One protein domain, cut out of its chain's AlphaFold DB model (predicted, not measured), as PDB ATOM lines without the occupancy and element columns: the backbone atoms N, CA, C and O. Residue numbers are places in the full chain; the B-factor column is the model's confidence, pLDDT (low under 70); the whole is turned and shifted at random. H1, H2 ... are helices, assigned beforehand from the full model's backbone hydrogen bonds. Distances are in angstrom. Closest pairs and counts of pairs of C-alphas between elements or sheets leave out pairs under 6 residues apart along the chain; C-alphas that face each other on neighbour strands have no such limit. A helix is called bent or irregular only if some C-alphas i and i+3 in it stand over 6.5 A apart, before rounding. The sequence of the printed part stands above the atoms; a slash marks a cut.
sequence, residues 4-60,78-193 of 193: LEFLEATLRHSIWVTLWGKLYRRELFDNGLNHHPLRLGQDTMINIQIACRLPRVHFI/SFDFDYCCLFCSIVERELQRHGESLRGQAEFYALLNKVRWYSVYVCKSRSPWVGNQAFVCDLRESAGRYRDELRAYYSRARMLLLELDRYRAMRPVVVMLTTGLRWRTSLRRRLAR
ATOM      1  N   LEU A   4     143.509 121.206 153.407       91.50
ATOM      2  CA  LEU A   4     142.232 120.743 153.968       91.50
ATOM      3  C   LEU A   4     141.173 120.516 152.883       91.50
ATOM      4  O   LEU A   4     140.488 119.497 152.905       91.50
ATOM      5  N   GLU A   5     141.106 121.395 151.882       92.50
ATOM      6  CA  GLU A   5     140.201 121.226 150.741       92.50
ATOM      7  C   GLU A   5     140.506 119.919 149.988       92.50
ATOM      8  O   GLU A   5     139.596 119.201 149.563       92.50
ATOM      9  N   PHE A   6     141.794 119.576 149.853       93.38
ATOM     10  CA  PHE A   6     142.220 118.317 149.245       93.38
ATOM     11  C   PHE A   6     141.808 117.100 150.080       93.38
ATOM     12  O   PHE A   6     141.322 116.108 149.520       93.38
ATOM     13  N   LEU A   7     141.940 117.171 151.406       95.31
ATOM     14  CA  LEU A   7     141.475 116.122 152.315       95.31
ATOM     15  C   LEU A   7     139.959 115.924 152.214       95.31
ATOM     16  O   LEU A   7     139.499 114.812 151.954       95.31
ATOM     17  N   GLU A   8     139.179 116.995 152.329       95.19
ATOM     18  CA  GLU A   8     137.719 116.961 152.205       95.19
ATOM     19  C   GLU A   8     137.267 116.394 150.860       95.19
ATOM     20  O   GLU A   8     136.307 115.620 150.781       95.19
ATOM     21  N   ALA A   9     137.941 116.782 149.776       94.38
ATOM     22  CA  ALA A   9     137.644 116.281 148.446       94.38
ATOM     23  C   ALA A   9     137.975 114.786 148.306       94.38
ATOM     24  O   ALA A   9     137.212 114.030 147.688       94.38
ATOM     25  N   THR A  10     139.079 114.347 148.917       95.38
ATOM     26  CA  THR A  10     139.513 112.946 148.947       95.38
ATOM     27  C   THR A  10     138.522 112.080 149.722       95.38
ATOM     28  O   THR A  10     138.020 111.103 149.168       95.38
ATOM     29  N   LEU A  11     138.148 112.467 150.948       96.44
ATOM     30  CA  LEU A  11     137.228 111.713 151.819       96.44
ATOM     31  C   LEU A  11     135.843 111.511 151.182       96.44
ATOM     32  O   LEU A  11     135.175 110.500 151.401       96.44
ATOM     33  N   ARG A  12     135.408 112.457 150.341       93.62
ATOM     34  CA  ARG A  12     134.110 112.405 149.650       93.62
ATOM     35  C   ARG A  12     134.182 111.807 148.247       93.62
ATOM     36  O   ARG A  12     133.141 111.610 147.614       93.62
ATOM     37  N   HIS A  13     135.380 111.510 147.750       91.12
ATOM     38  CA  HIS A  13     135.643 111.146 146.356       91.12
ATOM     39  C   HIS A  13     135.034 112.164 145.369       91.12
ATOM     40  O   HIS A  13     134.427 111.773 144.368       91.12
ATOM     41  N   SER A  14     135.121 113.466 145.673       89.00
ATOM     42  CA  SER A  14     134.750 114.523 144.715       89.00
ATOM     43  C   SER A  14     135.872 114.820 143.722       89.00
ATOM     44  O   SER A  14     135.629 115.450 142.699       89.00
ATOM     45  N   ILE A  15     137.076 114.330 144.010       89.31
ATOM     46  CA  ILE A  15     138.216 114.281 143.099       89.31
ATOM     47  C   ILE A  15     138.589 112.827 142.821       89.31
ATOM     48  O   ILE A  15     138.134 111.898 143.497       89.31
ATOM     49  N   TRP A  16     139.422 112.620 141.809       83.81
ATOM     50  CA  TRP A  16     139.885 111.290 141.452       83.81
ATOM     51  C   TRP A  16     140.889 110.773 142.494       83.81
ATOM     52  O   TRP A  16     141.979 111.321 142.635       83.81
ATOM     53  N   VAL A  17     140.522 109.723 143.232       84.25
ATOM     54  CA  VAL A  17     141.275 109.210 144.399       84.25
ATOM     55  C   VAL A  17     142.283 108.103 144.071       84.25
ATOM     56  O   VAL A  17     142.798 107.463 144.983       84.25
ATOM     57  N   THR A  18     142.556 107.834 142.795       87.44
ATOM     58  CA  THR A  18     143.607 106.879 142.405       87.44
ATOM     59  C   THR A  18     144.991 107.494 142.576       87.44
ATOM     60  O   THR A  18     145.119 108.718 142.643       87.44
ATOM     61  N   LEU A  19     146.039 106.676 142.631       88.19
ATOM     62  CA  LEU A  19     147.416 107.190 142.717       88.19
ATOM     63  C   LEU A  19     148.007 107.557 141.353       88.19
ATOM     64  O   LEU A  19     148.807 108.483 141.252       88.19
ATOM     65  N   TRP A  20     147.591 106.862 140.294       86.50
ATOM     66  CA  TRP A  20     148.028 107.177 138.935       86.50
ATOM     67  C   TRP A  20     147.490 108.539 138.472       86.50
ATOM     68  O   TRP A  20     146.457 109.014 138.956       86.50
ATOM     69  N   GLY A  21     148.199 109.159 137.523       86.62
ATOM     70  CA  GLY A  21     147.847 110.481 137.000       86.62
ATOM     71  C   GLY A  21     148.185 111.640 137.937       86.62
ATOM     72  O   GLY A  21     147.589 112.706 137.818       86.62
ATOM     73  N   LYS A  22     149.105 111.437 138.888       89.69
ATOM     74  CA  LYS A  22     149.561 112.459 139.836       89.69
ATOM     75  C   LYS A  22     151.081 112.467 139.936       89.69
ATOM     76  O   LYS A  22     151.721 111.422 139.850       89.69
ATOM     77  N   LEU A  23     151.632 113.656 140.156       91.81
ATOM     78  CA  LEU A  23     153.030 113.860 140.519       91.81
ATOM     79  C   LEU A  23     153.084 114.322 141.969       91.81
ATOM     80  O   LEU A  23     152.371 115.246 142.360       91.81
ATOM     81  N   TYR A  24     153.925 113.669 142.760       92.81
ATOM     82  CA  TYR A  24     154.023 113.911 144.190       92.81
ATOM     83  C   TYR A  24     155.411 114.426 144.551       92.81
ATOM     84  O   TYR A  24     156.418 113.969 144.008       92.81
ATOM     85  N   ARG A  25     155.471 115.344 145.518       94.56
ATOM     86  CA  ARG A  25     156.737 115.694 146.168       94.56
ATOM     87  C   ARG A  25     157.192 114.521 147.035       94.56
ATOM     88  O   ARG A  25     156.378 113.950 147.759       94.56
ATOM     89  N   ARG A  26     158.487 114.190 146.989       94.81
ATOM     90  CA  ARG A  26     159.078 113.078 147.760       94.81
ATOM     91  C   ARG A  26     158.811 113.208 149.264       94.81
ATOM     92  O   ARG A  26     158.511 112.214 149.911       94.81
ATOM     93  N   GLU A  27     158.851 114.434 149.782       94.50
ATOM     94  CA  GLU A  27     158.627 114.759 151.200       94.50
ATOM     95  C   GLU A  27     157.261 114.302 151.734       94.50
ATOM     96  O   GLU A  27     157.116 113.997 152.913       94.50
ATOM     97  N   LEU A  28     156.266 114.145 150.853       92.62
ATOM     98  CA  LEU A  28     154.954 113.610 151.218       92.62
ATOM     99  C   LEU A  28     154.985 112.122 151.565       92.62
ATOM    100  O   LEU A  28     153.940 111.586 151.913       92.62
ATOM    101  N   PHE A  29     156.134 111.460 151.460       92.62
ATOM    102  CA  PHE A  29     156.361 110.067 151.844       92.62
ATOM    103  C   PHE A  29     157.407 109.932 152.954       92.62
ATOM    104  O   PHE A  29     157.670 108.816 153.408       92.62
ATOM    105  N   ASP A  30     157.992 111.043 153.410       90.31
ATOM    106  CA  ASP A  30     158.926 111.019 154.526       90.31
ATOM    107  C   ASP A  30     158.191 110.568 155.805       90.31
ATOM    108  O   ASP A  30     156.991 110.803 155.988       90.31
ATOM    109  N   ASN A  31     158.908 109.858 156.680       86.00
ATOM    110  CA  ASN A  31     158.367 109.151 157.853       86.00
ATOM    111  C   ASN A  31     157.416 107.980 157.530       86.00
ATOM    112  O   ASN A  31     156.768 107.441 158.425       86.00
ATOM    113  N   GLY A  32     157.368 107.552 156.265       88.44
ATOM    114  CA  GLY A  32     156.648 106.360 155.829       88.44
ATOM    115  C   GLY A  32     155.138 106.555 155.684       88.44
ATOM    116  O   GLY A  32     154.572 107.610 155.963       88.44
ATOM    117  N   LEU A  33     154.474 105.513 155.191       91.56
ATOM    118  CA  LEU A  33     153.021 105.410 155.093       91.56
ATOM    119  C   LEU A  33     152.589 104.094 155.733       91.56
ATOM    120  O   LEU A  33     153.252 103.068 155.570       91.56
ATOM    121  N   ASN A  34     151.454 104.107 156.421       90.75
ATOM    122  CA  ASN A  34     150.845 102.905 156.960       90.75
ATOM    123  C   ASN A  34     150.258 102.083 155.809       90.75
ATOM    124  O   ASN A  34     149.357 102.532 155.090       90.75
ATOM    125  N   HIS A  35     150.750 100.859 155.635       88.12
ATOM    126  CA  HIS A  35     150.121  99.912 154.729       88.12
ATOM    127  C   HIS A  35     148.963  99.207 155.438       88.12
ATOM    128  O   HIS A  35     149.140  98.588 156.487       88.12
ATOM    129  N   HIS A  36     147.777  99.271 154.839       87.62
ATOM    130  CA  HIS A  36     146.609  98.530 155.296       87.62
ATOM    131  C   HIS A  36     146.255  97.474 154.243       87.62
ATOM    132  O   HIS A  36     146.068  97.850 153.080       87.62
ATOM    133  N   PRO A  37     146.113  96.184 154.610       85.69
ATOM    134  CA  PRO A  37     145.800  95.100 153.675       85.69
ATOM    135  C   PRO A  37     144.319  95.141 153.251       85.69
ATOM    136  O   PRO A  37     143.511  94.269 153.561       85.69
ATOM    137  N   LEU A  38     143.941  96.212 152.557       89.69
ATOM    138  CA  LEU A  38     142.588  96.500 152.102       89.69
ATOM    139  C   LEU A  38     142.323  95.818 150.755       89.69
ATOM    140  O   LEU A  38     143.110  95.946 149.823       89.69
ATOM    141  N   ARG A  39     141.174  95.153 150.601       87.31
ATOM    142  CA  ARG A  39     140.745  94.555 149.319       87.31
ATOM    143  C   ARG A  39     140.407  95.609 148.248       87.31
ATOM    144  O   ARG A  39     140.479  95.332 147.054       87.31
ATOM    145  N   LEU A  40     139.980  96.794 148.680       87.81
ATOM    146  CA  LEU A  40     139.534  97.922 147.860       87.81
ATOM    147  C   LEU A  40     139.863  99.249 148.562       87.81
ATOM    148  O   LEU A  40     139.659  99.373 149.767       87.81
ATOM    149  N   GLY A  41     140.290 100.260 147.806       88.94
ATOM    150  CA  GLY A  41     140.526 101.601 148.351       88.94
ATOM    151  C   GLY A  41     141.910 101.804 148.971       88.94
ATOM    152  O   GLY A  41     142.078 102.745 149.736       88.94
ATOM    153  N   GLN A  42     142.901 100.966 148.639       91.31
ATOM    154  CA  GLN A  42     144.300 101.193 149.036       91.31
ATOM    155  C   GLN A  42     144.808 102.553 148.534       91.31
ATOM    156  O   GLN A  42     145.317 103.341 149.324       91.31
ATOM    157  N   ASP A  43     144.566 102.873 147.259       91.62
ATOM    158  CA  ASP A  43     144.870 104.188 146.680       91.62
ATOM    159  C   ASP A  43     144.207 105.332 147.452       91.62
ATOM    160  O   ASP A  43     144.839 106.346 147.743       91.62
ATOM    161  N   THR A  44     142.928 105.159 147.807       92.81
ATOM    162  CA  THR A  44     142.184 106.131 148.611       92.81
ATOM    163  C   THR A  44     142.847 106.313 149.969       92.81
ATOM    164  O   THR A  44     143.040 107.445 150.393       92.81
ATOM    165  N   MET A  45     143.235 105.223 150.629       94.88
ATOM    166  CA  MET A  45     143.877 105.268 151.938       94.88
ATOM    167  C   MET A  45     145.237 105.971 151.886       94.88
ATOM    168  O   MET A  45     145.536 106.787 152.753       94.88
ATOM    169  N   ILE A  46     146.039 105.717 150.849       94.12
ATOM    170  CA  ILE A  46     147.310 106.422 150.635       94.12
ATOM    171  C   ILE A  46     147.059 107.914 150.388       94.12
ATOM    172  O   ILE A  46     147.710 108.751 151.006       94.12
ATOM    173  N   ASN A  47     146.081 108.267 149.548       94.38
ATOM    174  CA  ASN A  47     145.726 109.669 149.327       94.38
ATOM    175  C   ASN A  47     145.188 110.349 150.596       94.38
ATOM    176  O   ASN A  47     145.472 111.523 150.785       94.38
ATOM    177  N   ILE A  48     144.473 109.642 151.479       95.31
ATOM    178  CA  ILE A  48     144.042 110.177 152.783       95.31
ATOM    179  C   ILE A  48     145.257 110.472 153.665       95.31
ATOM    180  O   ILE A  48     145.353 111.578 154.181       95.31
ATOM    181  N   GLN A  49     146.211 109.544 153.785       94.62
ATOM    182  CA  GLN A  49     147.441 109.769 154.561       94.62
ATOM    183  C   GLN A  49     148.248 110.955 154.025       94.62
ATOM    184  O   GLN A  49     148.702 111.806 154.785       94.62
ATOM    185  N   ILE A  50     148.382 111.051 152.699       94.12
ATOM    186  CA  ILE A  50     149.017 112.200 152.050       94.12
ATOM    187  C   ILE A  50     148.225 113.478 152.343       94.12
ATOM    188  O   ILE A  50     148.820 114.495 152.678       94.12
ATOM    189  N   ALA A  51     146.896 113.442 152.259       94.12
ATOM    190  CA  ALA A  51     146.054 114.599 152.519       94.12
ATOM    191  C   ALA A  51     146.098 115.059 153.986       94.12
ATOM    192  O   ALA A  51     146.041 116.260 154.236       94.12
ATOM    193  N   CYS A  52     146.291 114.149 154.945       93.56
ATOM    194  CA  CYS A  52     146.525 114.482 156.353       93.56
ATOM    195  C   CYS A  52     147.820 115.284 156.577       93.56
ATOM    196  O   CYS A  52     147.936 115.980 157.582       93.56
ATOM    197  N   ARG A  53     148.770 115.243 155.629       92.19
ATOM    198  CA  ARG A  53     149.971 116.101 155.615       92.19
ATOM    199  C   ARG A  53     149.717 117.497 155.030       92.19
ATOM    200  O   ARG A  53     150.650 118.281 154.906       92.19
ATOM    201  N   LEU A  54     148.470 117.804 154.664       92.25
ATOM    202  CA  LEU A  54     148.011 119.104 154.164       92.25
ATOM    203  C   LEU A  54     148.825 119.652 152.968       92.25
ATOM    204  O   LEU A  54     149.261 120.806 152.995       92.25
ATOM    205  N   PRO A  55     149.026 118.864 151.896       93.69
ATOM    206  CA  PRO A  55     149.801 119.298 150.742       93.69
ATOM    207  C   PRO A  55     149.090 120.415 149.977       93.69
ATOM    208  O   PRO A  55     147.864 120.447 149.874       93.69
ATOM    209  N   ARG A  56     149.868 121.275 149.316       94.25
ATOM    210  CA  ARG A  56     149.329 122.131 148.255       94.25
ATOM    211  C   ARG A  56     149.104 121.306 146.996       94.25
ATOM    212  O   ARG A  56     150.020 120.626 146.532       94.25
ATOM    213  N   VAL A  57     147.905 121.402 146.425       93.94
ATOM    214  CA  VAL A  57     147.517 120.628 145.239       93.94
ATOM    215  C   VAL A  57     147.120 121.551 144.095       93.94
ATOM    216  O   VAL A  57     146.307 122.472 144.249       93.94
ATOM    217  N   HIS A  58     147.690 121.267 142.925       92.44
ATOM    218  CA  HIS A  58     147.391 121.935 141.667       92.44
ATOM    219  C   HIS A  58     146.812 120.924 140.671       92.44
ATOM    220  O   HIS A  58     147.351 119.829 140.513       92.44
ATOM    221  N   PHE A  59     145.706 121.292 140.025       89.38
ATOM    222  CA  PHE A  59     145.088 120.495 138.970       89.38
ATOM    223  C   PHE A  59     145.588 121.000 137.626       89.38
ATOM    224  O   PHE A  59     145.509 122.193 137.354       89.38
ATOM    225  N   ILE A  60     146.089 120.083 136.808       88.69
ATOM    226  CA  ILE A  60     146.543 120.378 135.453       88.69
ATOM    227  C   ILE A  60     145.447 119.909 134.501       88.69
ATOM    228  O   ILE A  60     144.987 118.770 134.611       88.69
ATOM    229  N   SER A  78     132.070  92.424 145.199       74.62
ATOM    230  CA  SER A  78     131.134  92.777 146.264       74.62
ATOM    231  C   SER A  78     131.804  93.724 147.266       74.62
ATOM    232  O   SER A  78     132.997  93.637 147.548       74.62
ATOM    233  N   PHE A  79     131.026  94.695 147.741       85.81
ATOM    234  CA  PHE A  79     131.400  95.579 148.840       85.81
ATOM    235  C   PHE A  79     130.336  95.369 149.907       85.81
ATOM    236  O   PHE A  79     129.204  95.820 149.736       85.81
ATOM    237  N   ASP A  80     130.683  94.565 150.901       90.06
ATOM    238  CA  ASP A  80     129.816  94.176 152.008       90.06
ATOM    239  C   ASP A  80     129.877  95.206 153.150       90.06
ATOM    240  O   ASP A  80     130.645  96.172 153.114       90.06
ATOM    241  N   PHE A  81     128.981  95.039 154.122       93.19
ATOM    242  CA  PHE A  81     128.840  95.979 155.228       93.19
ATOM    243  C   PHE A  81     130.037  95.923 156.179       93.19
ATOM    244  O   PHE A  81     130.547  96.970 156.569       93.19
ATOM    245  N   ASP A  82     130.542  94.727 156.474       93.19
ATOM    246  CA  ASP A  82     131.686  94.539 157.368       93.19
ATOM    247  C   ASP A  82     132.929  95.239 156.822       93.19
ATOM    248  O   ASP A  82     133.631  95.947 157.546       93.19
ATOM    249  N   TYR A  83     133.156  95.140 155.511       92.62
ATOM    250  CA  TYR A  83     134.231  95.863 154.852       92.62
ATOM    251  C   TYR A  83     134.009  97.384 154.860       92.62
ATOM    252  O   TYR A  83     134.972  98.140 154.980       92.62
ATOM    253  N   CYS A  84     132.759  97.856 154.767       94.06
ATOM    254  CA  CYS A  84     132.440  99.276 154.941       94.06
ATOM    255  C   CYS A  84     132.849  99.769 156.336       94.06
ATOM    256  O   CYS A  84     133.538 100.787 156.440       94.06
ATOM    257  N   CYS A  85     132.481  99.033 157.385       95.75
ATOM    258  CA  CYS A  85     132.850  99.337 158.766       95.75
ATOM    259  C   CYS A  85     134.372  99.304 158.964       95.75
ATOM    260  O   CYS A  85     134.936 100.239 159.532       95.75
ATOM    261  N   LEU A  86     135.048  98.274 158.440       95.31
ATOM    262  CA  LEU A  86     136.504  98.135 158.494       95.31
ATOM    263  C   LEU A  86     137.220  99.316 157.831       95.31
ATOM    264  O   LEU A  86     138.148  99.882 158.402       95.31
ATOM    265  N   PHE A  87     136.802  99.698 156.623       95.12
ATOM    266  CA  PHE A  87     137.422 100.822 155.928       95.12
ATOM    267  C   PHE A  87     137.218 102.126 156.708       95.12
ATOM    268  O   PHE A  87     138.163 102.891 156.894       95.12
ATOM    269  N   CYS A  88     136.003 102.368 157.209       96.94
ATOM    270  CA  CYS A  88     135.710 103.567 157.990       96.94
ATOM    271  C   CYS A  88     136.525 103.630 159.286       96.94
ATOM    272  O   CYS A  88     137.047 104.695 159.596       96.94
ATOM    273  N   SER A  89     136.694 102.511 159.996       96.81
ATOM    274  CA  SER A  89     137.475 102.470 161.241       96.81
ATOM    275  C   SER A  89     138.976 102.663 161.013       96.81
ATOM    276  O   SER A  89     139.673 103.223 161.857       96.81
ATOM    277  N   ILE A  90     139.506 102.227 159.867       96.81
ATOM    278  CA  ILE A  90     140.893 102.509 159.479       96.81
ATOM    279  C   ILE A  90     141.078 104.003 159.201       96.81
ATOM    280  O   ILE A  90     142.004 104.601 159.744       96.81
ATOM    281  N   VAL A  91     140.185 104.611 158.416       96.88
ATOM    282  CA  VAL A  91     140.253 106.052 158.124       96.88
ATOM    283  C   VAL A  91     140.101 106.885 159.392       96.88
ATOM    284  O   VAL A  91     140.849 107.833 159.585       96.88
ATOM    285  N   GLU A  92     139.172 106.526 160.273       96.81
ATOM    286  CA  GLU A  92     138.960 107.218 161.546       96.81
ATOM    287  C   GLU A  92     140.212 107.192 162.428       96.81
ATOM    288  O   GLU A  92     140.637 108.243 162.903       96.81
ATOM    289  N   ARG A  93     140.870 106.032 162.560       95.62
ATOM    290  CA  ARG A  93     142.150 105.929 163.278       95.62
ATOM    291  C   ARG A  93     143.237 106.789 162.645       95.62
ATOM    292  O   ARG A  93     143.989 107.434 163.366       95.62
ATOM    293  N   GLU A  94     143.325 106.816 161.319       95.56
ATOM    294  CA  GLU A  94     144.316 107.650 160.636       95.56
ATOM    295  C   GLU A  94     144.059 109.144 160.871       95.56
ATOM    296  O   GLU A  94     144.975 109.885 161.210       95.56
ATOM    297  N   LEU A  95     142.806 109.592 160.773       96.31
ATOM    298  CA  LEU A  95     142.440 110.983 161.043       96.31
ATOM    299  C   LEU A  95     142.705 111.369 162.504       96.31
ATOM    300  O   LEU A  95     143.201 112.462 162.764       96.31
ATOM    301  N   GLN A  96     142.433 110.470 163.453       94.56
ATOM    302  CA  GLN A  96     142.730 110.683 164.873       94.56
ATOM    303  C   GLN A  96     144.232 110.849 165.132       94.56
ATOM    304  O   GLN A  96     144.619 111.746 165.877       94.56
ATOM    305  N   ARG A  97     145.091 110.058 164.469       92.12
ATOM    306  CA  ARG A  97     146.559 110.208 164.558       92.12
ATOM    307  C   ARG A  97     147.046 111.582 164.096       92.12
ATOM    308  O   ARG A  97     148.085 112.037 164.558       92.12
ATOM    309  N   HIS A  98     146.291 112.236 163.218       91.75
ATOM    310  CA  HIS A  98     146.583 113.566 162.688       91.75
ATOM    311  C   HIS A  98     145.710 114.675 163.305       91.75
ATOM    312  O   HIS A  98     145.658 115.784 162.774       91.75
ATOM    313  N   GLY A  99     145.033 114.415 164.431       88.88
ATOM    314  CA  GLY A  99     144.032 115.318 165.014       88.88
ATOM    315  C   GLY A  99     144.517 116.751 165.272       88.88
ATOM    316  O   GLY A  99     143.770 117.698 165.017       88.88
ATOM    317  N   GLU A 100     145.774 116.922 165.696       87.19
ATOM    318  CA  GLU A 100     146.394 118.241 165.898       87.19
ATOM    319  C   GLU A 100     146.494 119.031 164.586       87.19
ATOM    320  O   GLU A 100     146.034 120.172 164.501       87.19
ATOM    321  N   SER A 101     147.009 118.403 163.523       86.62
ATOM    322  CA  SER A 101     147.100 119.009 162.187       86.62
ATOM    323  C   SER A 101     145.720 119.345 161.614       86.62
ATOM    324  O   SER A 101     145.561 120.315 160.873       86.62
ATOM    325  N   LEU A 102     144.703 118.570 161.994       90.62
ATOM    326  CA  LEU A 102     143.315 118.738 161.573       90.62
ATOM    327  C   LEU A 102     142.518 119.713 162.453       90.62
ATOM    328  O   LEU A 102     141.303 119.816 162.285       90.62
ATOM    329  N   ARG A 103     143.171 120.440 163.373       89.12
ATOM    330  CA  ARG A 103     142.546 121.463 164.236       89.12
ATOM    331  C   ARG A 103     141.346 120.928 165.031       89.12
ATOM    332  O   ARG A 103     140.339 121.615 165.182       89.12
ATOM    333  N   GLY A 104     141.418 119.672 165.477       86.88
ATOM    334  CA  GLY A 104     140.339 119.022 166.227       86.88
ATOM    335  C   GLY A 104     139.117 118.605 165.396       86.88
ATOM    336  O   GLY A 104     138.158 118.088 165.955       86.88
ATOM    337  N   GLN A 105     139.137 118.758 164.067       92.12
ATOM    338  CA  GLN A 105     138.015 118.408 163.177       92.12
ATOM    339  C   GLN A 105     138.043 116.943 162.697       92.12
ATOM    340  O   GLN A 105     137.343 116.572 161.753       92.12
ATOM    341  N   ALA A 106     138.853 116.085 163.327       95.00
ATOM    342  CA  ALA A 106     139.020 114.689 162.921       95.00
ATOM    343  C   ALA A 106     137.692 113.904 162.922       95.00
ATOM    344  O   ALA A 106     137.448 113.133 161.994       95.00
ATOM    345  N   GLU A 107     136.816 114.140 163.906       94.88
ATOM    346  CA  GLU A 107     135.483 113.516 163.981       94.88
ATOM    347  C   GLU A 107     134.624 113.883 162.763       94.88
ATOM    348  O   GLU A 107     134.046 113.012 162.108       94.88
ATOM    349  N   PHE A 108     134.603 115.166 162.396       96.06
ATOM    350  CA  PHE A 108     133.854 115.642 161.239       96.06
ATOM    351  C   PHE A 108     134.403 115.067 159.925       96.06
ATOM    352  O   PHE A 108     133.643 114.602 159.071       96.06
ATOM    353  N   TYR A 109     135.725 115.011 159.761       97.12
ATOM    354  CA  TYR A 109     136.336 114.388 158.584       97.12
ATOM    355  C   TYR A 109     136.056 112.880 158.509       97.12
ATOM    356  O   TYR A 109     135.775 112.351 157.425       97.12
ATOM    357  N   ALA A 110     136.046 112.182 159.647       97.38
ATOM    358  CA  ALA A 110     135.654 110.779 159.702       97.38
ATOM    359  C   ALA A 110     134.188 110.611 159.279       97.38
ATOM    360  O   ALA A 110     133.877 109.720 158.485       97.38
ATOM    361  N   LEU A 111     133.300 111.510 159.716       97.38
ATOM    362  CA  LEU A 111     131.902 111.546 159.296       97.38
ATOM    363  C   LEU A 111     131.753 111.755 157.782       97.38
ATOM    364  O   LEU A 111     130.985 111.027 157.145       97.38
ATOM    365  N   LEU A 112     132.519 112.672 157.172       96.94
ATOM    366  CA  LEU A 112     132.524 112.843 155.714       96.94
ATOM    367  C   LEU A 112     132.823 111.516 155.008       96.94
ATOM    368  O   LEU A 112     132.092 111.138 154.087       96.94
ATOM    369  N   ASN A 113     133.839 110.784 155.463       97.19
ATOM    370  CA  ASN A 113     134.193 109.480 154.908       97.19
ATOM    371  C   ASN A 113     133.105 108.419 155.159       97.19
ATOM    372  O   ASN A 113     132.701 107.728 154.218       97.19
ATOM    373  N   LYS A 114     132.575 108.323 156.387       97.12
ATOM    374  CA  LYS A 114     131.510 107.372 156.754       97.12
ATOM    375  C   LYS A 114     130.277 107.558 155.860       97.12
ATOM    376  O   LYS A 114     129.810 106.592 155.252       97.12
ATOM    377  N   VAL A 115     129.809 108.798 155.664       95.69
ATOM    378  CA  VAL A 115     128.678 109.107 154.764       95.69
ATOM    379  C   VAL A 115     128.977 108.669 153.327       95.69
ATOM    380  O   VAL A 115     128.109 108.097 152.653       95.69
ATOM    381  N   ARG A 116     130.202 108.904 152.834       93.75
ATOM    382  CA  ARG A 116     130.585 108.542 151.465       93.75
ATOM    383  C   ARG A 116     130.542 107.038 151.240       93.75
ATOM    384  O   ARG A 116     129.938 106.596 150.255       93.75
ATOM    385  N   TRP A 117     131.200 106.276 152.104       93.31
ATOM    386  CA  TRP A 117     131.355 104.830 151.954       93.31
ATOM    387  C   TRP A 117     130.071 104.078 152.261       93.31
ATOM    388  O   TRP A 117     129.709 103.169 151.512       93.31
ATOM    389  N   TYR A 118     129.295 104.544 153.237       93.62
ATOM    390  CA  TYR A 118     127.955 104.021 153.449       93.62
ATOM    391  C   TYR A 118     127.045 104.287 152.240       93.62
ATOM    392  O   TYR A 118     126.324 103.399 151.789       93.62
ATOM    393  N   SER A 119     127.162 105.455 151.596       90.19
ATOM    394  CA  SER A 119     126.464 105.696 150.325       90.19
ATOM    395  C   SER A 119     126.897 104.711 149.228       90.19
ATOM    396  O   SER A 119     126.055 104.280 148.442       90.19
ATOM    397  N   VAL A 120     128.184 104.333 149.148       88.00
ATOM    398  CA  VAL A 120     128.661 103.296 148.205       88.00
ATOM    399  C   VAL A 120     128.006 101.951 148.506       88.00
ATOM    400  O   VAL A 120     127.517 101.308 147.576       88.00
ATOM    401  N   TYR A 121     127.970 101.557 149.780       89.88
ATOM    402  CA  TYR A 121     127.318 100.333 150.238       89.88
ATOM    403  C   TYR A 121     125.842 100.290 149.825       89.88
ATOM    404  O   TYR A 121     125.403  99.339 149.174       89.88
ATOM    405  N   VAL A 122     125.094 101.351 150.141       87.06
ATOM    406  CA  VAL A 122     123.659 101.473 149.850       87.06
ATOM    407  C   VAL A 122     123.381 101.466 148.343       87.06
ATOM    408  O   VAL A 122     122.417 100.849 147.901       87.06
ATOM    409  N   CYS A 123     124.244 102.091 147.534       79.62
ATOM    410  CA  CYS A 123     124.089 102.153 146.076       79.62
ATOM    411  C   CYS A 123     124.309 100.810 145.354       79.62
ATOM    412  O   CYS A 123     124.080 100.730 144.138       79.62
ATOM    413  N   LYS A 124     124.799  99.770 146.038       77.69
ATOM    414  CA  LYS A 124     124.887  98.423 145.467       77.69
ATOM    415  C   LYS A 124     123.568  97.691 145.733       77.69
ATOM    416  O   LYS A 124     123.232  97.379 146.865       77.69
ATOM    417  N   SER A 125     122.829  97.393 144.664       60.97
ATOM    418  CA  SER A 125     121.469  96.826 144.714       60.97
ATOM    419  C   SER A 125     121.356  95.481 145.439       60.97
ATOM    420  O   SER A 125     120.284  95.142 145.922       60.97
ATOM    421  N   ARG A 126     122.455  94.722 145.531       75.12
ATOM    422  CA  ARG A 126     122.518  93.432 146.239       75.12
ATOM    423  C   ARG A 126     122.809  93.566 147.740       75.12
ATOM    424  O   ARG A 126     122.829  92.557 148.433       75.12
ATOM    425  N   SER A 127     123.072  94.775 148.236       80.94
ATOM    426  CA  SER A 127     123.434  94.990 149.637       80.94
ATOM    427  C   SER A 127     122.215  94.811 150.551       80.94
ATOM    428  O   SER A 127     121.189  95.464 150.304       80.94
ATOM    429  N   PRO A 128     122.312  93.994 151.617       86.44
ATOM    430  CA  PRO A 128     121.226  93.826 152.572       86.44
ATOM    431  C   PRO A 128     120.925  95.130 153.320       86.44
ATOM    432  O   PRO A 128     121.756  96.039 153.414       86.44
ATOM    433  N   TRP A 129     119.713  95.237 153.856       91.69
ATOM    434  CA  TRP A 129     119.380  96.348 154.740       91.69
ATOM    435  C   TRP A 129     120.068  96.161 156.097       91.69
ATOM    436  O   TRP A 129     120.000  95.085 156.682       91.69
ATOM    437  N   VAL A 130     120.722  97.220 156.572       92.12
ATOM    438  CA  VAL A 130     121.538  97.244 157.803       92.12
ATOM    439  C   VAL A 130     121.263  98.505 158.626       92.12
ATOM    440  O   VAL A 130     122.073  98.913 159.452       92.12
ATOM    441  N   GLY A 131     120.124  99.161 158.387       88.88
ATOM    442  CA  GLY A 131     119.801 100.462 158.968       88.88
ATOM    443  C   GLY A 131     119.692 100.477 160.496       88.88
ATOM    444  O   GLY A 131     119.726 101.557 161.079       88.88
ATOM    445  N   ASN A 132     119.570  99.323 161.153       92.44
ATOM    446  CA  ASN A 132     119.549  99.172 162.612       92.44
ATOM    447  C   ASN A 132     120.912  98.814 163.229       92.44
ATOM    448  O   ASN A 132     121.000  98.686 164.446       92.44
ATOM    449  N   GLN A 133     121.956  98.616 162.422       94.94
ATOM    450  CA  GLN A 133     123.290  98.315 162.933       94.94
ATOM    451  C   GLN A 133     123.858  99.515 163.693       94.94
ATOM    452  O   GLN A 133     123.677 100.657 163.264       94.94
ATOM    453  N   ALA A 134     124.598  99.254 164.775       95.31
ATOM    454  CA  ALA A 134     125.149 100.292 165.652       95.31
ATOM    455  C   ALA A 134     125.946 101.354 164.876       95.31
ATOM    456  O   ALA A 134     125.711 102.544 165.052       95.31
ATOM    457  N   PHE A 135     126.786 100.924 163.927       95.25
ATOM    458  CA  PHE A 135     127.541 101.817 163.041       95.25
ATOM    459  C   PHE A 135     126.649 102.794 162.254       95.25
ATOM    460  O   PHE A 135     127.003 103.953 162.073       95.25
ATOM    461  N   VAL A 136     125.488 102.343 161.766       95.06
ATOM    462  CA  VAL A 136     124.575 103.199 160.990       95.06
ATOM    463  C   VAL A 136     123.784 104.127 161.908       95.06
ATOM    464  O   VAL A 136     123.498 105.262 161.533       95.06
ATOM    465  N   CYS A 137     123.426 103.658 163.103       94.62
ATOM    466  CA  CYS A 137     122.804 104.497 164.122       94.62
ATOM    467  C   CYS A 137     123.736 105.645 164.534       94.62
ATOM    468  O   CYS A 137     123.309 106.793 164.442       94.62
ATOM    469  N   ASP A 138     124.995 105.339 164.858       96.31
ATOM    470  CA  ASP A 138     126.056 106.316 165.150       96.31
ATOM    471  C   ASP A 138     126.244 107.299 163.987       96.31
ATOM    472  O   ASP A 138     126.124 108.508 164.158       96.31
ATOM    473  N   LEU A 139     126.389 106.786 162.757       96.25
ATOM    474  CA  LEU A 139     126.494 107.614 161.554       96.25
ATOM    475  C   LEU A 139     125.334 108.610 161.421       96.25
ATOM    476  O   LEU A 139     125.556 109.762 161.048       96.25
ATOM    477  N   ARG A 140     124.095 108.183 161.683       94.69
ATOM    478  CA  ARG A 140     122.929 109.074 161.616       94.69
ATOM    479  C   ARG A 140     122.927 110.098 162.739       94.69
ATOM    480  O   ARG A 140     122.572 111.243 162.486       94.69
ATOM    481  N   GLU A 141     123.312 109.702 163.945       95.12
ATOM    482  CA  GLU A 141     123.414 110.621 165.073       95.12
ATOM    483  C   GLU A 141     124.456 111.710 164.794       95.12
ATOM    484  O   GLU A 141     124.131 112.899 164.839       95.12
ATOM    485  N   SER A 142     125.666 111.326 164.381       95.69
ATOM    486  CA  SER A 142     126.710 112.268 163.970       95.69
ATOM    487  C   SER A 142     126.267 113.123 162.779       95.69
ATOM    488  O   SER A 142     126.498 114.330 162.764       95.69
ATOM    489  N   ALA A 143     125.580 112.544 161.787       95.00
ATOM    490  CA  ALA A 143     125.050 113.304 160.656       95.00
ATOM    491  C   ALA A 143     123.952 114.302 161.059       95.00
ATOM    492  O   ALA A 143     123.810 115.342 160.417       95.00
ATOM    493  N   GLY A 144     123.187 114.000 162.110       94.06
ATOM    494  CA  GLY A 144     122.235 114.920 162.724       94.06
ATOM    495  C   GLY A 144     122.933 116.059 163.468       94.06
ATOM    496  O   GLY A 144     122.524 117.208 163.320       94.06
ATOM    497  N   ARG A 145     124.011 115.748 164.201       94.56
ATOM    498  CA  ARG A 145     124.837 116.725 164.930       94.56
ATOM    499  C   ARG A 145     125.499 117.737 163.992       94.56
ATOM    500  O   ARG A 145     125.408 118.928 164.244       94.56
ATOM    501  N   TYR A 146     126.091 117.266 162.894       94.69
ATOM    502  CA  TYR A 146     126.792 118.090 161.895       94.69
ATOM    503  C   TYR A 146     125.942 118.379 160.648       94.69
ATOM    504  O   TYR A 146     126.431 118.404 159.512       94.69
ATOM    505  N   ARG A 147     124.619 118.487 160.815       92.62
ATOM    506  CA  ARG A 147     123.682 118.535 159.684       92.62
ATOM    507  C   ARG A 147     123.928 119.733 158.776       92.62
ATOM    508  O   ARG A 147     123.791 119.597 157.557       92.62
ATOM    509  N   ASP A 148     124.223 120.892 159.352       92.62
ATOM    510  CA  ASP A 148     124.379 122.128 158.591       92.62
ATOM    511  C   ASP A 148     125.720 122.171 157.860       92.62
ATOM    512  O   ASP A 148     125.751 122.496 156.672       92.62
ATOM    513  N   GLU A 149     126.791 121.694 158.488       94.25
ATOM    514  CA  GLU A 149     128.097 121.532 157.856       94.25
ATOM    515  C   GLU A 149     128.027 120.517 156.710       94.25
ATOM    516  O   GLU A 149     128.504 120.777 155.604       94.25
ATOM    517  N   LEU A 150     127.356 119.374 156.908       94.12
ATOM    518  CA  LEU A 150     127.220 118.346 155.871       94.12
ATOM    519  C   LEU A 150     126.492 118.837 154.615       94.12
ATOM    520  O   LEU A 150     126.760 118.326 153.522       94.12
ATOM    521  N   ARG A 151     125.598 119.829 154.730       92.25
ATOM    522  CA  ARG A 151     124.885 120.405 153.575       92.25
ATOM    523  C   ARG A 151     125.815 121.137 152.612       92.25
ATOM    524  O   ARG A 151     125.491 121.192 151.427       92.25
ATOM    525  N   ALA A 152     126.959 121.639 153.080       92.56
ATOM    526  CA  ALA A 152     127.979 122.221 152.210       92.56
ATOM    527  C   ALA A 152     128.649 121.157 151.320       92.56
ATOM    528  O   ALA A 152     129.091 121.442 150.207       92.56
ATOM    529  N   TYR A 153     128.676 119.902 151.775       92.12
ATOM    530  CA  TYR A 153     129.454 118.833 151.151       92.12
ATOM    531  C   TYR A 153     128.625 117.796 150.396       92.12
ATOM    532  O   TYR A 153     129.133 117.168 149.455       92.12
ATOM    533  N   TYR A 154     127.371 117.590 150.799       92.25
ATOM    534  CA  TYR A 154     126.490 116.569 150.251       92.25
ATOM    535  C   TYR A 154     125.141 117.130 149.813       92.25
ATOM    536  O   TYR A 154     124.474 117.886 150.510       92.25
ATOM    537  N   SER A 155     124.685 116.673 148.642       89.75
ATOM    538  CA  SER A 155     123.367 117.033 148.116       89.75
ATOM    539  C   SER A 155     122.238 116.592 149.053       89.75
ATOM    540  O   SER A 155     122.302 115.495 149.618       89.75
ATOM    541  N   ARG A 156     121.137 117.355 149.079       89.81
ATOM    542  CA  ARG A 156     119.901 116.999 149.802       89.81
ATOM    543  C   ARG A 156     119.409 115.582 149.490       89.81
ATOM    544  O   ARG A 156     118.990 114.876 150.396       89.81
ATOM    545  N   ALA A 157     119.524 115.144 148.234       88.50
ATOM    546  CA  ALA A 157     119.143 113.791 147.825       88.50
ATOM    547  C   ALA A 157     119.953 112.705 148.552       88.50
ATOM    548  O   ALA A 157     119.393 111.703 148.974       88.50
ATOM    549  N   ARG A 158     121.263 112.908 148.739       89.12
ATOM    550  CA  ARG A 158     122.115 111.958 149.469       89.12
ATOM    551  C   ARG A 158     121.789 111.931 150.959       89.12
ATOM    552  O   ARG A 158     121.724 110.849 151.527       89.12
ATOM    553  N   MET A 159     121.533 113.092 151.558       91.88
ATOM    554  CA  MET A 159     121.106 113.162 152.957       91.88
ATOM    555  C   MET A 159     119.746 112.483 153.162       91.88
ATOM    556  O   MET A 159     119.580 111.716 154.101       91.88
ATOM    557  N   LEU A 160     118.805 112.671 152.231       90.62
ATOM    558  CA  LEU A 160     117.511 111.989 152.259       90.62
ATOM    559  C   LEU A 160     117.654 110.462 152.179       90.62
ATOM    560  O   LEU A 160     116.933 109.752 152.868       90.62
ATOM    561  N   LEU A 161     118.585 109.942 151.372       90.62
ATOM    562  CA  LEU A 161     118.833 108.497 151.304       90.62
ATOM    563  C   LEU A 161     119.275 107.917 152.653       90.62
ATOM    564  O   LEU A 161     118.816 106.836 153.015       90.62
ATOM    565  N   LEU A 162     120.137 108.628 153.387       90.31
ATOM    566  CA  LEU A 162     120.593 108.215 154.718       90.31
ATOM    567  C   LEU A 162     119.433 108.176 155.728       90.31
ATOM    568  O   LEU A 162     119.322 107.226 156.500       90.31
ATOM    569  N   GLU A 163     118.547 109.172 155.674       90.56
ATOM    570  CA  GLU A 163     117.340 109.233 156.507       90.56
ATOM    571  C   GLU A 163     116.349 108.111 156.175       90.56
ATOM    572  O   GLU A 163     115.847 107.428 157.067       90.56
ATOM    573  N   LEU A 164     116.082 107.877 154.888       90.94
ATOM    574  CA  LEU A 164     115.138 106.848 154.451       90.94
ATOM    575  C   LEU A 164     115.628 105.435 154.773       90.94
ATOM    576  O   LEU A 164     114.813 104.595 155.154       90.94
ATOM    577  N   ASP A 165     116.937 105.166 154.685       89.00
ATOM    578  CA  ASP A 165     117.486 103.843 155.013       89.00
ATOM    579  C   ASP A 165     117.339 103.491 156.504       89.00
ATOM    580  O   ASP A 165     117.506 102.333 156.882       89.00
ATOM    581  N   ARG A 166     116.914 104.433 157.364       89.81
ATOM    582  CA  ARG A 166     116.443 104.122 158.726       89.81
ATOM    583  C   ARG A 166     115.307 103.110 158.742       89.81
ATOM    584  O   ARG A 166     115.227 102.295 159.656       89.81
ATOM    585  N   TYR A 167     114.439 103.145 157.740       90.50
ATOM    586  CA  TYR A 167     113.256 102.304 157.689       90.50
ATOM    587  C   TYR A 167     113.466 101.157 156.709       90.50
ATOM    588  O   TYR A 167     113.547 101.368 155.501       90.50
ATOM    589  N   ARG A 168     113.467  99.915 157.210       90.06
ATOM    590  CA  ARG A 168     113.590  98.712 156.366       90.06
ATOM    591  C   ARG A 168     112.565  98.690 155.228       90.06
ATOM    592  O   ARG A 168     112.910  98.330 154.107       90.06
ATOM    593  N   ALA A 169     111.334  99.128 155.500       90.88
ATOM    594  CA  ALA A 169     110.263  99.222 154.506       90.88
ATOM    595  C   ALA A 169     110.572 100.207 153.360       90.88
ATOM    596  O   ALA A 169     110.101 100.013 152.246       90.88
ATOM    597  N   MET A 170     111.410 101.223 153.598       91.38
ATOM    598  CA  MET A 170     111.819 102.207 152.588       91.38
ATOM    599  C   MET A 170     113.015 101.748 151.747       91.38
ATOM    600  O   MET A 170     113.400 102.440 150.803       91.38
ATOM    601  N   ARG A 171     113.593 100.573 152.025       88.50
ATOM    602  CA  ARG A 171     114.742 100.051 151.274       88.50
ATOM    603  C   ARG A 171     114.507  99.988 149.754       88.50
ATOM    604  O   ARG A 171     115.410 100.406 149.026       88.50
ATOM    605  N   PRO A 172     113.340  99.551 149.236       88.19
ATOM    606  CA  PRO A 172     113.073  99.589 147.798       88.19
ATOM    607  C   PRO A 172     113.148 101.008 147.217       88.19
ATOM    608  O   PRO A 172     113.745 101.213 146.161       88.19
ATOM    609  N   VAL A 173     112.628 102.007 147.941       89.44
ATOM    610  CA  VAL A 173     112.669 103.424 147.540       89.44
ATOM    611  C   VAL A 173     114.106 103.941 147.517       89.44
ATOM    612  O   VAL A 173     114.521 104.588 146.556       89.44
ATOM    613  N   VAL A 174     114.905 103.604 148.532       88.38
ATOM    614  CA  VAL A 174     116.336 103.944 148.595       88.38
ATOM    615  C   VAL A 174     117.097 103.361 147.393       88.38
ATOM    616  O   VAL A 174     117.875 104.064 146.739       88.38
ATOM    617  N   VAL A 175     116.849 102.096 147.040       86.31
ATOM    618  CA  VAL A 175     117.471 101.441 145.874       86.31
ATOM    619  C   VAL A 175     117.018 102.084 144.554       86.31
ATOM    620  O   VAL A 175     117.837 102.308 143.658       86.31
ATOM    621  N   MET A 176     115.741 102.448 144.433       87.69
ATOM    622  CA  MET A 176     115.212 103.142 143.255       87.69
ATOM    623  C   MET A 176     115.862 104.523 143.075       87.69
ATOM    624  O   MET A 176     116.389 104.831 142.004       87.69
ATOM    625  N   LEU A 177     115.896 105.336 144.134       88.38
ATOM    626  CA  LEU A 177     116.489 106.675 144.113       88.38
ATOM    627  C   LEU A 177     117.992 106.632 143.805       88.38
ATOM    628  O   LEU A 177     118.480 107.407 142.980       88.38
ATOM    629  N   THR A 178     118.739 105.705 144.416       85.69
ATOM    630  CA  THR A 178     120.170 105.531 144.111       85.69
ATOM    631  C   THR A 178     120.402 105.121 142.660       85.69
ATOM    632  O   THR A 178     121.304 105.657 142.012       85.69
ATOM    633  N   THR A 179     119.569 104.234 142.114       85.81
ATOM    634  CA  THR A 179     119.627 103.837 140.700       85.81
ATOM    635  C   THR A 179     119.370 105.031 139.779       85.81
ATOM    636  O   THR A 179     120.174 105.291 138.880       85.81
ATOM    637  N   GLY A 180     118.339 105.835 140.061       86.56
ATOM    638  CA  GLY A 180     118.037 107.055 139.309       86.56
ATOM    639  C   GLY A 180     119.178 108.082 139.333       86.56
ATOM    640  O   GLY A 180     119.544 108.635 138.295       86.56
ATOM    641  N   LEU A 181     119.825 108.288 140.487       84.50
ATOM    642  CA  LEU A 181     121.000 109.165 140.597       84.50
ATOM    643  C   LEU A 181     122.177 108.670 139.739       84.50
ATOM    644  O   LEU A 181     122.862 109.472 139.091       84.50
ATOM    645  N   ARG A 182     122.409 107.352 139.697       82.06
ATOM    646  CA  ARG A 182     123.450 106.745 138.850       82.06
ATOM    647  C   ARG A 182     123.138 106.940 137.368       82.06
ATOM    648  O   ARG A 182     124.030 107.339 136.619       82.06
ATOM    649  N   TRP A 183     121.888 106.737 136.956       85.69
ATOM    650  CA  TRP A 183     121.449 106.974 135.578       85.69
ATOM    651  C   TRP A 183     121.587 108.435 135.168       85.69
ATOM    652  O   TRP A 183     122.198 108.711 134.142       85.69
ATOM    653  N   ARG A 184     121.146 109.380 136.007       86.62
ATOM    654  CA  ARG A 184     121.340 110.820 135.774       86.62
ATOM    655  C   ARG A 184     122.811 111.167 135.548       86.62
ATOM    656  O   ARG A 184     123.134 111.956 134.664       86.62
ATOM    657  N   THR A 185     123.705 110.581 136.342       82.56
ATOM    658  CA  THR A 185     125.152 110.811 136.216       82.56
ATOM    659  C   THR A 185     125.695 110.234 134.909       82.56
ATOM    660  O   THR A 185     126.488 110.887 134.238       82.56
ATOM    661  N   SER A 186     125.247 109.035 134.527       80.75
ATOM    662  CA  SER A 186     125.600 108.397 133.253       80.75
ATOM    663  C   SER A 186     125.123 109.219 132.050       80.75
ATOM    664  O   SER A 186     125.912 109.509 131.155       80.75
ATOM    665  N   LEU A 187     123.863 109.667 132.063       87.44
ATOM    666  CA  LEU A 187     123.270 110.489 131.005       87.44
ATOM    667  C   LEU A 187     124.014 111.813 130.833       87.44
ATOM    668  O   LEU A 187     124.393 112.152 129.720       87.44
ATOM    669  N   ARG A 188     124.315 112.516 131.932       86.44
ATOM    670  CA  ARG A 188     125.104 113.758 131.883       86.44
ATOM    671  C   ARG A 188     126.459 113.575 131.203       86.44
ATOM    672  O   ARG A 188     126.842 114.420 130.413       86.44
ATOM    673  N   ARG A 189     127.167 112.473 131.475       80.06
ATOM    674  CA  ARG A 189     128.459 112.189 130.824       80.06
ATOM    675  C   ARG A 189     128.325 111.884 129.334       80.06
ATOM    676  O   ARG A 189     129.269 112.127 128.599       80.06
ATOM    677  N   ARG A 190     127.201 111.303 128.908       82.19
ATOM    678  CA  ARG A 190     126.940 110.999 127.494       82.19
ATOM    679  C   ARG A 190     126.537 112.237 126.703       82.19
ATOM    680  O   ARG A 190     126.892 112.313 125.544       82.19
ATOM    681  N   LEU A 191     125.816 113.167 127.332       85.31
ATOM    682  CA  LEU A 191     125.363 114.420 126.717       85.31
ATOM    683  C   LEU A 191     126.425 115.530 126.723       85.31
ATOM    684  O   LEU A 191     126.268 116.516 126.023       85.31
ATOM    685  N   ALA A 192     127.467 115.400 127.549       76.00
ATOM    686  CA  ALA A 192     128.606 116.321 127.593       76.00
ATOM    687  C   ALA A 192     129.758 115.909 126.650       76.00
ATOM    688  O   ALA A 192     130.844 116.472 126.746       76.00
ATOM    689  N   ARG A 193     129.537 114.890 125.813       55.59
ATOM    690  CA  ARG A 193     130.395 114.501 124.689       55.59
ATOM    691  C   ARG A 193     129.729 114.964 123.407       55.59
ATOM    692  O   ARG A 193     130.482 115.329 122.489       55.59
TER     693      ARG A 193
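What this domain is: This is residues 4 to 60 and 78 to 193 of the 193 residues of the protein "Glycoside transferase family 2" of Alistipes sp. CAG:29 (UniProt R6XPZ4). Four helices, H1, H3, H4 and H5, stand side by side in a small bundle, and H5 runs through the middle of the whole, with H6 crossing it at residues 111 to 115, H7 close to it at Leu 112 and H8 close to it at Ser 119. H9 folds back along H8, and residues 183 to 193 stick out beyond the body; at the opposite end, little H2 and its two long links make a loose loop beside H3. The printed part has 173 residues with nine named helices, H1 to H9 in order, and no named strand; the class is all helix. The whole is compact, with a radius of gyration of the C-alphas of 16.7 A and spans of 50 by 43 by 32 A.

Where its parts are: H1, residues 4 to 11, begins at C-alpha 4 (142.232, 120.743, 153.968). H2 is residues 26 to 29 and H3 residues 42 to 52. H4, residues 81 to 97, is 24.6 A long, and H5, residues 106 to 122, is 24.1 A long, beginning at C-alpha 106 (139.020, 114.689, 162.921). H6 is residues 134 to 145, H7 residues 147 to 153 and H8 residues 156 to 164. H9, residues 168 to 191, is 35.6 A long and ends at C-alpha 191 (125.363, 114.420, 126.717); it is irregular, with C-alphas 169 and 172 7.3 A apart.

How they stand to each other: H5 is the hub. It touches H4 in a helical hairpin, a shallow tilt of 17 degrees, opposite ways, closest at the C-alphas of Glu 92 and Ala 110, 5.2 A. With residues 109 to 116 alone it touches H1, closest at Asn 113 and Leu 11, C-alphas 4.9 A apart. H1 touches H3 at a shallow tilt of 19 degrees, opposite ways, the closest C-alphas being those of Leu 7 and Ala 51, 4.8 A. H3 touches H4, closest at the C-alphas of Cys 52 and Leu 95, 7.1 A. H2 is close to H3 but not clearly touching, with the C-alphas of Leu 28 and Ile 50 6.2 A apart. H5 touches H6 at a steep tilt of 57 degrees, closest at the C-alphas of Lys 114 and Leu 139, 6.9 A. H7 and H8 meet only through their link. H8 and H9 form a helical hairpin, closest at the C-alphas of Leu 161 and Val 174, 5.9 A. Every O i to N i+4 pair is within hydrogen-bond range in H1, H3, H4, H5, H6 and H8; in H9 it is 18 of 20, in H7 1 of 3, beside 3 of 4 O i to N i+3 pairs, and H2 is too short for such a pair.

The domain as a whole: The C-alphas farthest apart, of Arg 26 and Ala 169, are 51.2 A apart. Residues 61 to 77 are not printed, and C-alphas 60 and 78 are 33.4 A apart across the cut. The links H1 to H2, H2 to H3 and H5 to H6 are long. The mean pLDDT of the printed part is 90.5, and residues 125 and 193 are under 70.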